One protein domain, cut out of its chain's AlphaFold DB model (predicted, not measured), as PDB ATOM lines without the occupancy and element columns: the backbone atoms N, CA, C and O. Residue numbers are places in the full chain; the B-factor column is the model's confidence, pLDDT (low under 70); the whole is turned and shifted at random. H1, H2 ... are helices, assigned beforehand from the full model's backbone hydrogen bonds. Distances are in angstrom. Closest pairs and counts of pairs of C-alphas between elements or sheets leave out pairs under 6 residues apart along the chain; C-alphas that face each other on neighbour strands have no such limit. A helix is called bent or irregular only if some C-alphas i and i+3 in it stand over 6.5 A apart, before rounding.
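What this domain is: This is residues 5 to 67 of the 67 residues of an uncharacterized protein of Mesorhizobium sp (UniProt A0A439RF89). Two helices, H2 and H3, meet as an L, the later part of H2 on the first turns of H3, while H1 sits away from both at the far end of a long link. H1 and H3 run much the same way but at opposite ends of the longest axis, where residues 5 to 11 and 13 to 19 stick out at one end and residues 55 to 67 at the other, leaving an open, loose shape. The printed part has 63 residues with three named helices, in the order H1, H2, H3, and no named strand; the class is all helix. The whole is loose, with a radius of gyration of the C-alphas of 14.7 A, and the C-alphas span 43 by 31 by 23 A.

Where its parts are: H1 is residues 5 to 17, from C-alpha 5 at (51.694, -3.594, 191.364) to C-alpha 17, 18.5 A in length. After residues 18 to 28 comes H2, residues 29 to 41, which begins with C-alpha 29 at (70.746, 8.049, 208.994) and is 18.4 A long. Residues 42 to 46 lead to H3, residues 47 to 66, the longest helix with 20 residues and 29.2 A; it ends with C-alpha 66 at (64.448, 38.694, 198.937).

How they stand to each other: H1 touches no helix; it is apart from H2 and from H3. H2 and H3 touch, with 8 pairs of C-alphas within 8 A. The closest C-alphas of the two are those of Thr 39 and Ala 50, 5.4 A apart. H2 touches H3 with residues 35 to 39 alone, and H3 touches H2 with residues 47 to 51 alone. Their lines are about perpendicular, at 87 degrees, and their centres are 16.0 A apart. In H1, H2 and H3 every O i to N i+4 pair is within hydrogen-bond range, and no helix is bent or irregular.

The domain as a whole: The two C-alphas farthest apart are those of Arg 5 and Ala 67, the first and last printed residues, at 46.5 A. Residues 5 to 11 and 13 to 17 of H1, with 18 and 19 after it, stand free, as do residues 55 to 67, of which 55 to 66 belong to H3. Without these stretches the body has 36 residues and spans 27 by 22 by 15 A. The link from H1 to H2, 11 residues, is long, and the link from H2 to H3, 5 residues, is tight. The printed part has no cut and ends at residue 67, the chain's last. The mean pLDDT of the printed part is 89.1, and residue 67 alone is under 70.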
ATOM      1  N   ARG A   5      50.757  -4.200 192.324       80.00
ATOM      2  CA  ARG A   5      51.694  -3.594 191.364       80.00
ATOM      3  C   ARG A   5      50.984  -2.700 190.346       80.00
ATOM      4  O   ARG A   5      51.455  -1.596 190.083       80.00
ATOM      5  N   GLU A   6      49.842  -3.136 189.822       87.62
ATOM      6  CA  GLU A   6      49.039  -2.348 188.876       87.62
ATOM      7  C   GLU A   6      48.499  -1.075 189.525       87.62
ATOM      8  O   GLU A   6      48.565  -0.005 188.925       87.62
ATOM      9  N   ARG A   7      48.053  -1.153 190.785       85.19
ATOM     10  CA  ARG A   7      47.585   0.026 191.535       85.19
ATOM     11  C   ARG A   7      48.690   1.063 191.734       85.19
ATOM     12  O   ARG A   7      48.454   2.257 191.567       85.19
ATOM     13  N   VAL A   8      49.911   0.623 192.048       85.50
ATOM     14  CA  VAL A   8      51.074   1.517 192.184       85.50
ATOM     15  C   VAL A   8      51.451   2.149 190.841       85.50
ATOM     16  O   VAL A   8      51.780   3.334 190.792       85.50
ATOM     17  N   ALA A   9      51.390   1.389 189.743       87.06
ATOM     18  CA  ALA A   9      51.628   1.917 188.401       87.06
ATOM     19  C   ALA A   9      50.574   2.963 188.001       87.06
ATOM     20  O   ALA A   9      50.937   4.051 187.559       87.06
ATOM     21  N   GLN A  10      49.290   2.690 188.250       89.69
ATOM     22  CA  GLN A  10      48.192   3.633 188.009       89.69
ATOM     23  C   GLN A  10      48.361   4.924 188.816       89.69
ATOM     24  O   GLN A  10      48.246   6.018 188.267       89.69
ATOM     25  N   LEU A  11      48.702   4.817 190.104       86.75
ATOM     26  CA  LEU A  11      48.928   5.982 190.960       86.75
ATOM     27  C   LEU A  11      50.101   6.840 190.461       86.75
ATOM     28  O   LEU A  11      50.032   8.068 190.487       86.75
ATOM     29  N   ARG A  12      51.177   6.198 189.996       85.94
ATOM     30  CA  ARG A  12      52.346   6.876 189.427       85.94
ATOM     31  C   ARG A  12      52.001   7.600 188.128       85.94
ATOM     32  O   ARG A  12      52.363   8.763 187.983       85.94
ATOM     33  N   ASN A  13      51.279   6.939 187.223       90.88
ATOM     34  CA  ASN A  13      50.862   7.523 185.948       90.88
ATOM     35  C   ASN A  13      49.949   8.731 186.171       90.88
ATOM     36  O   ASN A  13      50.228   9.801 185.643       90.88
ATOM     37  N   ARG A  14      48.966   8.612 187.071       91.75
ATOM     38  CA  ARG A  14      48.099   9.731 187.459       91.75
ATOM     39  C   ARG A  14      48.893  10.924 188.000       91.75
ATOM     40  O   ARG A  14      48.619  12.064 187.648       91.75
ATOM     41  N   ARG A  15      49.890  10.685 188.858       88.75
ATOM     42  CA  ARG A  15      50.761  11.755 189.383       88.75
ATOM     43  C   ARG A  15      51.591  12.412 188.279       88.75
ATOM     44  O   ARG A  15      51.760  13.627 188.295       88.75
ATOM     45  N   LYS A  16      52.073  11.625 187.313       88.69
ATOM     46  CA  LYS A  16      52.801  12.131 186.144       88.69
ATOM     47  C   LYS A  16      51.912  13.016 185.264       88.69
ATOM     48  O   LYS A  16      52.355  14.083 184.858       88.69
ATOM     49  N   GLU A  17      50.667  12.610 185.016       93.38
ATOM     50  CA  GLU A  17      49.670  13.406 184.276       93.38
ATOM     51  C   GLU A  17      49.350  14.733 184.976       93.38
ATOM     52  O   GLU A  17      49.140  15.747 184.322       93.38
ATOM     53  N   GLN A  18      49.400  14.759 186.311       92.06
ATOM     54  CA  GLN A  18      49.264  15.976 187.120       92.06
ATOM     55  C   GLN A  18      50.529  16.857 187.135       92.06
ATOM     56  O   GLN A  18      50.601  17.816 187.901       92.06
ATOM     57  N   GLY A  19      51.556  16.523 186.348       92.69
ATOM     58  CA  GLY A  19      52.825  17.253 186.307       92.69
ATOM     59  C   GLY A  19      53.707  17.052 187.544       92.69
ATOM     60  O   GLY A  19      54.738  17.713 187.674       92.69
ATOM     61  N   MET A  20      53.348  16.138 188.454       88.75
ATOM     62  CA  MET A  20      54.174  15.853 189.624       88.75
ATOM     63  C   MET A  20      55.430  15.089 189.206       88.75
ATOM     64  O   MET A  20      55.364  14.073 188.508       88.75
ATOM     65  N   LYS A  21      56.586  15.542 189.694       86.69
ATOM     66  CA  LYS A  21      57.864  14.850 189.513       86.69
ATOM     67  C   LYS A  21      58.164  13.994 190.738       86.69
ATOM     68  O   LYS A  21      57.983  14.431 191.873       86.69
ATOM     69  N   GLN A  22      58.604  12.763 190.498       85.69
ATOM     70  CA  GLN A  22      59.138  11.900 191.544       85.69
ATOM     71  C   GLN A  22      60.655  12.071 191.575       85.69
ATOM     72  O   GLN A  22      61.311  11.873 190.555       85.69
ATOM     73  N   SER A  23      61.185  12.398 192.748       86.69
ATOM     74  CA  SER A  23      62.621  12.484 192.997       86.69
ATOM     75  C   SER A  23      63.009  11.440 194.034       86.69
ATOM     76  O   SER A  23      62.303  11.262 195.029       86.69
ATOM     77  N   SER A  24      64.124  10.760 193.791       88.56
ATOM     78  CA  SER A  24      64.772   9.888 194.769       88.56
ATOM     79  C   SER A  24      65.978  10.628 195.327       88.56
ATOM     80  O   SER A  24      66.758  11.184 194.558       88.56
ATOM     81  N   ILE A  25      66.117  10.641 196.649       87.69
ATOM     82  CA  ILE A  25      67.246  11.256 197.346       87.69
ATOM     83  C   ILE A  25      67.869  10.223 198.276       87.69
ATOM     84  O   ILE A  25      67.162   9.381 198.832       87.69
ATOM     85  N   TRP A  26      69.184  10.297 198.427       92.81
ATOM     86  CA  TRP A  26      69.904   9.577 199.468       92.81
ATOM     87  C   TRP A  26      69.987  10.480 200.693       92.81
ATOM     88  O   TRP A  26      70.226  11.678 200.554       92.81
ATOM     89  N   LEU A  27      69.751   9.908 201.867       90.88
ATOM     90  CA  LEU A  27      69.759  10.615 203.141       90.88
ATOM     91  C   LEU A  27      70.766   9.954 204.072       90.88
ATOM     92  O   LEU A  27      70.973   8.740 203.997       90.88
ATOM     93  N   SER A  28      71.368  10.753 204.948       96.19
ATOM     94  CA  SER A  28      72.095  10.211 206.089       96.19
ATOM     95  C   SER A  28      71.113   9.547 207.074       96.19
ATOM     96  O   SER A  28      69.920   9.884 207.078       96.19
ATOM     97  N   PRO A  29      71.573   8.609 207.922       96.19
ATOM     98  CA  PRO A  29      70.746   8.049 208.994       96.19
ATOM     99  C   PRO A  29      70.165   9.120 209.930       96.19
ATOM    100  O   PRO A  29      69.031   8.997 210.409       96.19
ATOM    101  N   GLU A  30      70.923  10.189 210.174       95.56
ATOM    102  CA  GLU A  30      70.522  11.324 211.000       95.56
ATOM    103  C   GLU A  30      69.366  12.100 210.352       95.56
ATOM    104  O   GLU A  30      68.357  12.366 211.012       95.56
ATOM    105  N   ASP A  31      69.456  12.392 209.051       92.19
ATOM    106  CA  ASP A  31      68.397  13.081 208.303       92.19
ATOM    107  C   ASP A  31      67.125  12.230 208.201       92.19
ATOM    108  O   ASP A  31      66.008  12.742 208.333       92.19
ATOM    109  N   GLU A  32      67.273  10.916 207.999       92.81
ATOM    110  CA  GLU A  32      66.131   9.999 207.993       92.81
ATOM    111  C   GLU A  32      65.405  10.018 209.346       92.81
ATOM    112  O   GLU A  32      64.172  10.105 209.400       92.81
ATOM    113  N   SER A  33      66.171   9.999 210.439       93.19
ATOM    114  CA  SER A  33      65.638  10.061 211.800       93.19
ATOM    115  C   SER A  33      64.946  11.396 212.080       93.19
ATOM    116  O   SER A  33      63.857  11.421 212.660       93.19
ATOM    117  N   ALA A  34      65.518  12.508 211.612       90.06
ATOM    118  CA  ALA A  34      64.912  13.828 211.734       90.06
ATOM    119  C   ALA A  34      63.560  13.904 211.001       90.06
ATOM    120  O   ALA A  34      62.570  14.377 211.567       90.06
ATOM    121  N   ILE A  35      63.475  13.370 209.778       91.81
ATOM    122  CA  ILE A  35      62.216  13.310 209.018       91.81
ATOM    123  C   ILE A  35      61.181  12.449 209.744       91.81
ATOM    124  O   ILE A  35      60.007  12.828 209.799       91.81
ATOM    125  N   ALA A  36      61.583  11.307 210.307       90.94
ATOM    126  CA  ALA A  36      60.685  10.451 211.076       90.94
ATOM    127  C   ALA A  36      60.114  11.189 212.301       90.94
ATOM    128  O   ALA A  36      58.894  11.237 212.464       90.94
ATOM    129  N   ALA A  37      60.971  11.853 213.081       90.50
ATOM    130  CA  ALA A  37      60.561  12.619 214.256       90.50
ATOM    131  C   ALA A  37      59.615  13.780 213.907       90.50
ATOM    132  O   ALA A  37      58.629  14.007 214.607       90.50
ATOM    133  N   ILE A  38      59.878  14.506 212.813       86.62
ATOM    134  CA  ILE A  38      58.984  15.572 212.326       86.62
ATOM    135  C   ILE A  38      57.636  14.989 211.904       86.62
ATOM    136  O   ILE A  38      56.594  15.548 212.242       86.62
ATOM    137  N   THR A  39      57.649  13.867 211.177       92.31
ATOM    138  CA  THR A  39      56.425  13.207 210.701       92.31
ATOM    139  C   THR A  39      55.516  12.848 211.877       92.31
ATOM    140  O   THR A  39      54.320  13.126 211.826       92.31
ATOM    141  N   GLU A  40      56.089  12.286 212.941       91.19
ATOM    142  CA  GLU A  40      55.362  11.897 214.150       91.19
ATOM    143  C   GLU A  40      54.868  13.112 214.948       91.19
ATOM    144  O   GLU A  40      53.668  13.247 215.185       91.19
ATOM    145  N   ARG A  41      55.765  14.044 215.306       89.12
ATOM    146  CA  ARG A  41      55.427  15.215 216.139       89.12
ATOM    147  C   ARG A  41      54.382  16.122 215.501       89.12
ATOM    148  O   ARG A  41      53.560  16.695 216.208       89.12
ATOM    149  N   ALA A  42      54.424  16.273 214.180       86.00
ATOM    150  CA  ALA A  42      53.494  17.123 213.447       86.00
ATOM    151  C   ALA A  42      52.206  16.390 213.022       86.00
ATOM    152  O   ALA A  42      51.381  16.982 212.329       86.00
ATOM    153  N   GLY A  43      52.027  15.117 213.405       89.06
ATOM    154  CA  GLY A  43      50.839  14.326 213.060       89.06
ATOM    155  C   GLY A  43      50.659  14.123 211.551       89.06
ATOM    156  O   GLY A  43      49.532  14.072 211.055       89.06
ATOM    157  N   MET A  44      51.762  14.056 210.804       91.25
ATOM    158  CA  MET A  44      51.749  13.969 209.345       91.25
ATOM    159  C   MET A  44      51.443  12.538 208.896       91.25
ATOM    160  O   MET A  44      51.911  11.558 209.473       91.25
ATOM    161  N   LYS A  45      50.700  12.394 207.799       89.19
ATOM    162  CA  LYS A  45      50.231  11.099 207.277       89.19
ATOM    163  C   LYS A  45      51.342  10.299 206.606       89.19
ATOM    164  O   LYS A  45      51.187   9.105 206.365       89.19
ATOM    165  N   SER A  46      52.430  10.958 206.205       91.00
ATOM    166  CA  SER A  46      53.554  10.303 205.536       91.00
ATOM    167  C   SER A  46      54.841  11.119 205.615       91.00
ATOM    168  O   SER A  46      54.805  12.348 205.633       91.00
ATOM    169  N   ARG A  47      55.988  10.442 205.503       89.81
ATOM    170  CA  ARG A  47      57.298  11.099 205.347       89.81
ATOM    171  C   ARG A  47      57.323  12.066 204.160       89.81
ATOM    172  O   ARG A  47      57.861  13.161 204.253       89.81
ATOM    173  N   SER A  48      56.690  11.698 203.041       89.44
ATOM    174  CA  SER A  48      56.596  12.583 201.872       89.44
ATOM    175  C   SER A  48      55.812  13.866 202.158       89.44
ATOM    176  O   SER A  48      56.053  14.879 201.510       89.44
ATOM    177  N   GLU A  49      54.850  13.834 203.080       90.44
ATOM    178  CA  GLU A  49      54.135  15.030 203.527       90.44
ATOM    179  C   GLU A  49      55.027  15.917 204.393       90.44
ATOM    180  O   GLU A  49      55.105  17.111 204.122       90.44
ATOM    181  N   ALA A  50      55.776  15.326 205.327       91.44
ATOM    182  CA  ALA A  50      56.755  16.049 206.136       91.44
ATOM    183  C   ALA A  50      57.827  16.737 205.269       91.44
ATOM    184  O   ALA A  50      58.095  17.922 205.451       91.44
ATOM    185  N   ILE A  51      58.369  16.041 204.262       91.00
ATOM    186  CA  ILE A  51      59.350  16.618 203.325       91.00
ATOM    187  C   ILE A  51      58.736  17.781 202.530       91.00
ATOM    188  O   ILE A  51      59.344  18.841 202.423       91.00
ATOM    189  N   ARG A  52      57.514  17.628 201.994       89.19
ATOM    190  CA  ARG A  52      56.832  18.725 201.278       89.19
ATOM    191  C   ARG A  52      56.577  19.929 202.178       89.19
ATOM    192  O   ARG A  52      56.711  21.061 201.723       89.19
ATOM    193  N   TYR A  53      56.195  19.685 203.430       89.94
ATOM    194  CA  TYR A  53      56.001  20.741 204.412       89.94
ATOM    195  C   TYR A  53      57.309  21.499 204.662       89.94
ATOM    196  O   TYR A  53      57.322  22.720 204.531       89.94
ATOM    197  N   ALA A  54      58.410  20.786 204.923       88.75
ATOM    198  CA  ALA A  54      59.726  21.386 205.134       88.75
ATOM    199  C   ALA A  54      60.184  22.225 203.927       88.75
ATOM    200  O   ALA A  54      60.556  23.382 204.098       88.75
ATOM    201  N   LEU A  55      60.062  21.693 202.704       90.00
ATOM    202  CA  LEU A  55      60.402  22.425 201.476       90.00
ATOM    203  C   LEU A  55      59.599  23.723 201.328       90.00
ATOM    204  O   LEU A  55      60.152  24.752 200.950       90.00
ATOM    205  N   LYS A  56      58.301  23.698 201.657       90.88
ATOM    206  CA  LYS A  56      57.453  24.894 201.600       90.88
ATOM    207  C   LYS A  56      57.876  25.947 202.628       90.88
ATOM    208  O   LYS A  56      57.841  27.130 202.316       90.88
ATOM    209  N   GLN A  57      58.274  25.534 203.833       90.38
ATOM    210  CA  GLN A  57      58.768  26.469 204.850       90.38
ATOM    211  C   GLN A  57      60.052  27.167 204.396       90.38
ATOM    212  O   GLN A  57      60.140  28.386 204.509       90.38
ATOM    213  N   VAL A  58      60.999  26.413 203.826       92.06
ATOM    214  CA  VAL A  58      62.252  26.968 203.288       92.06
ATOM    215  C   VAL A  58      61.964  27.948 202.150       92.06
ATOM    216  O   VAL A  58      62.402  29.091 202.217       92.06
ATOM    217  N   SER A  59      61.143  27.553 201.169       92.25
ATOM    218  CA  SER A  59      60.751  28.423 200.047       92.25
ATOM    219  C   SER A  59      60.129  29.740 200.525       92.25
ATOM    220  O   SER A  59      60.534  30.813 200.097       92.25
ATOM    221  N   ASN A  60      59.183  29.674 201.470       92.50
ATOM    222  CA  ASN A  60      58.543  30.867 202.028       92.50
ATOM    223  C   ASN A  60      59.531  31.768 202.788       92.50
ATOM    224  O   ASN A  60      59.329  32.979 202.878       92.50
ATOM    225  N   GLN A  61      60.549  31.183 203.423       92.75
ATOM    226  CA  GLN A  61      61.571  31.938 204.141       92.75
ATOM    227  C   GLN A  61      62.509  32.654 203.166       92.75
ATOM    228  O   GLN A  61      62.840  33.812 203.401       92.75
ATOM    229  N   GLU A  62      62.898  32.003 202.068       91.25
ATOM    230  CA  GLU A  62      63.708  32.614 201.010       91.25
ATOM    231  C   GLU A  62      62.989  33.787 200.340       91.25
ATOM    232  O   GLU A  62      63.579  34.859 200.211       91.25
ATOM    233  N   GLU A  63      61.701  33.636 200.014       90.50
ATOM    234  CA  GLU A  63      60.878  34.721 199.456       90.50
ATOM    235  C   GLU A  63      60.848  35.954 200.372       90.50
ATOM    236  O   GLU A  63      60.943  37.084 199.902       90.50
ATOM    237  N   LYS A  64      60.776  35.749 201.695       85.12
ATOM    238  CA  LYS A  64      60.790  36.839 202.684       85.12
ATOM    239  C   LYS A  64      62.140  37.538 202.820       85.12
ATOM    240  O   LYS A  64      62.165  38.671 203.276       85.12
ATOM    241  N   MET A  65      63.248  36.865 202.509       82.81
ATOM    242  CA  MET A  65      64.589  37.463 202.582       82.81
ATOM    243  C   MET A  65      64.940  38.268 201.326       82.81
ATOM    244  O   MET A  65      65.866  39.072 201.362       82.81
ATOM    245  N   GLN A  66      64.238  38.020 200.218       71.25
ATOM    246  CA  GLN A  66      64.448  38.694 198.937       71.25
ATOM    247  C   GLN A  66      63.501  39.885 198.707       71.25
ATOM    248  O   GLN A  66      63.695  40.617 197.736       71.25
ATOM    249  N   ALA A  67      62.489  40.059 199.564       60.97
ATOM    250  CA  ALA A  67      61.523  41.160 199.545       60.97
ATOM    251  C   ALA A  67      61.970  42.323 200.443       60.97
ATOM    252  O   ALA A  67      61.734  43.483 200.040       60.97
TER     253      ALA A  67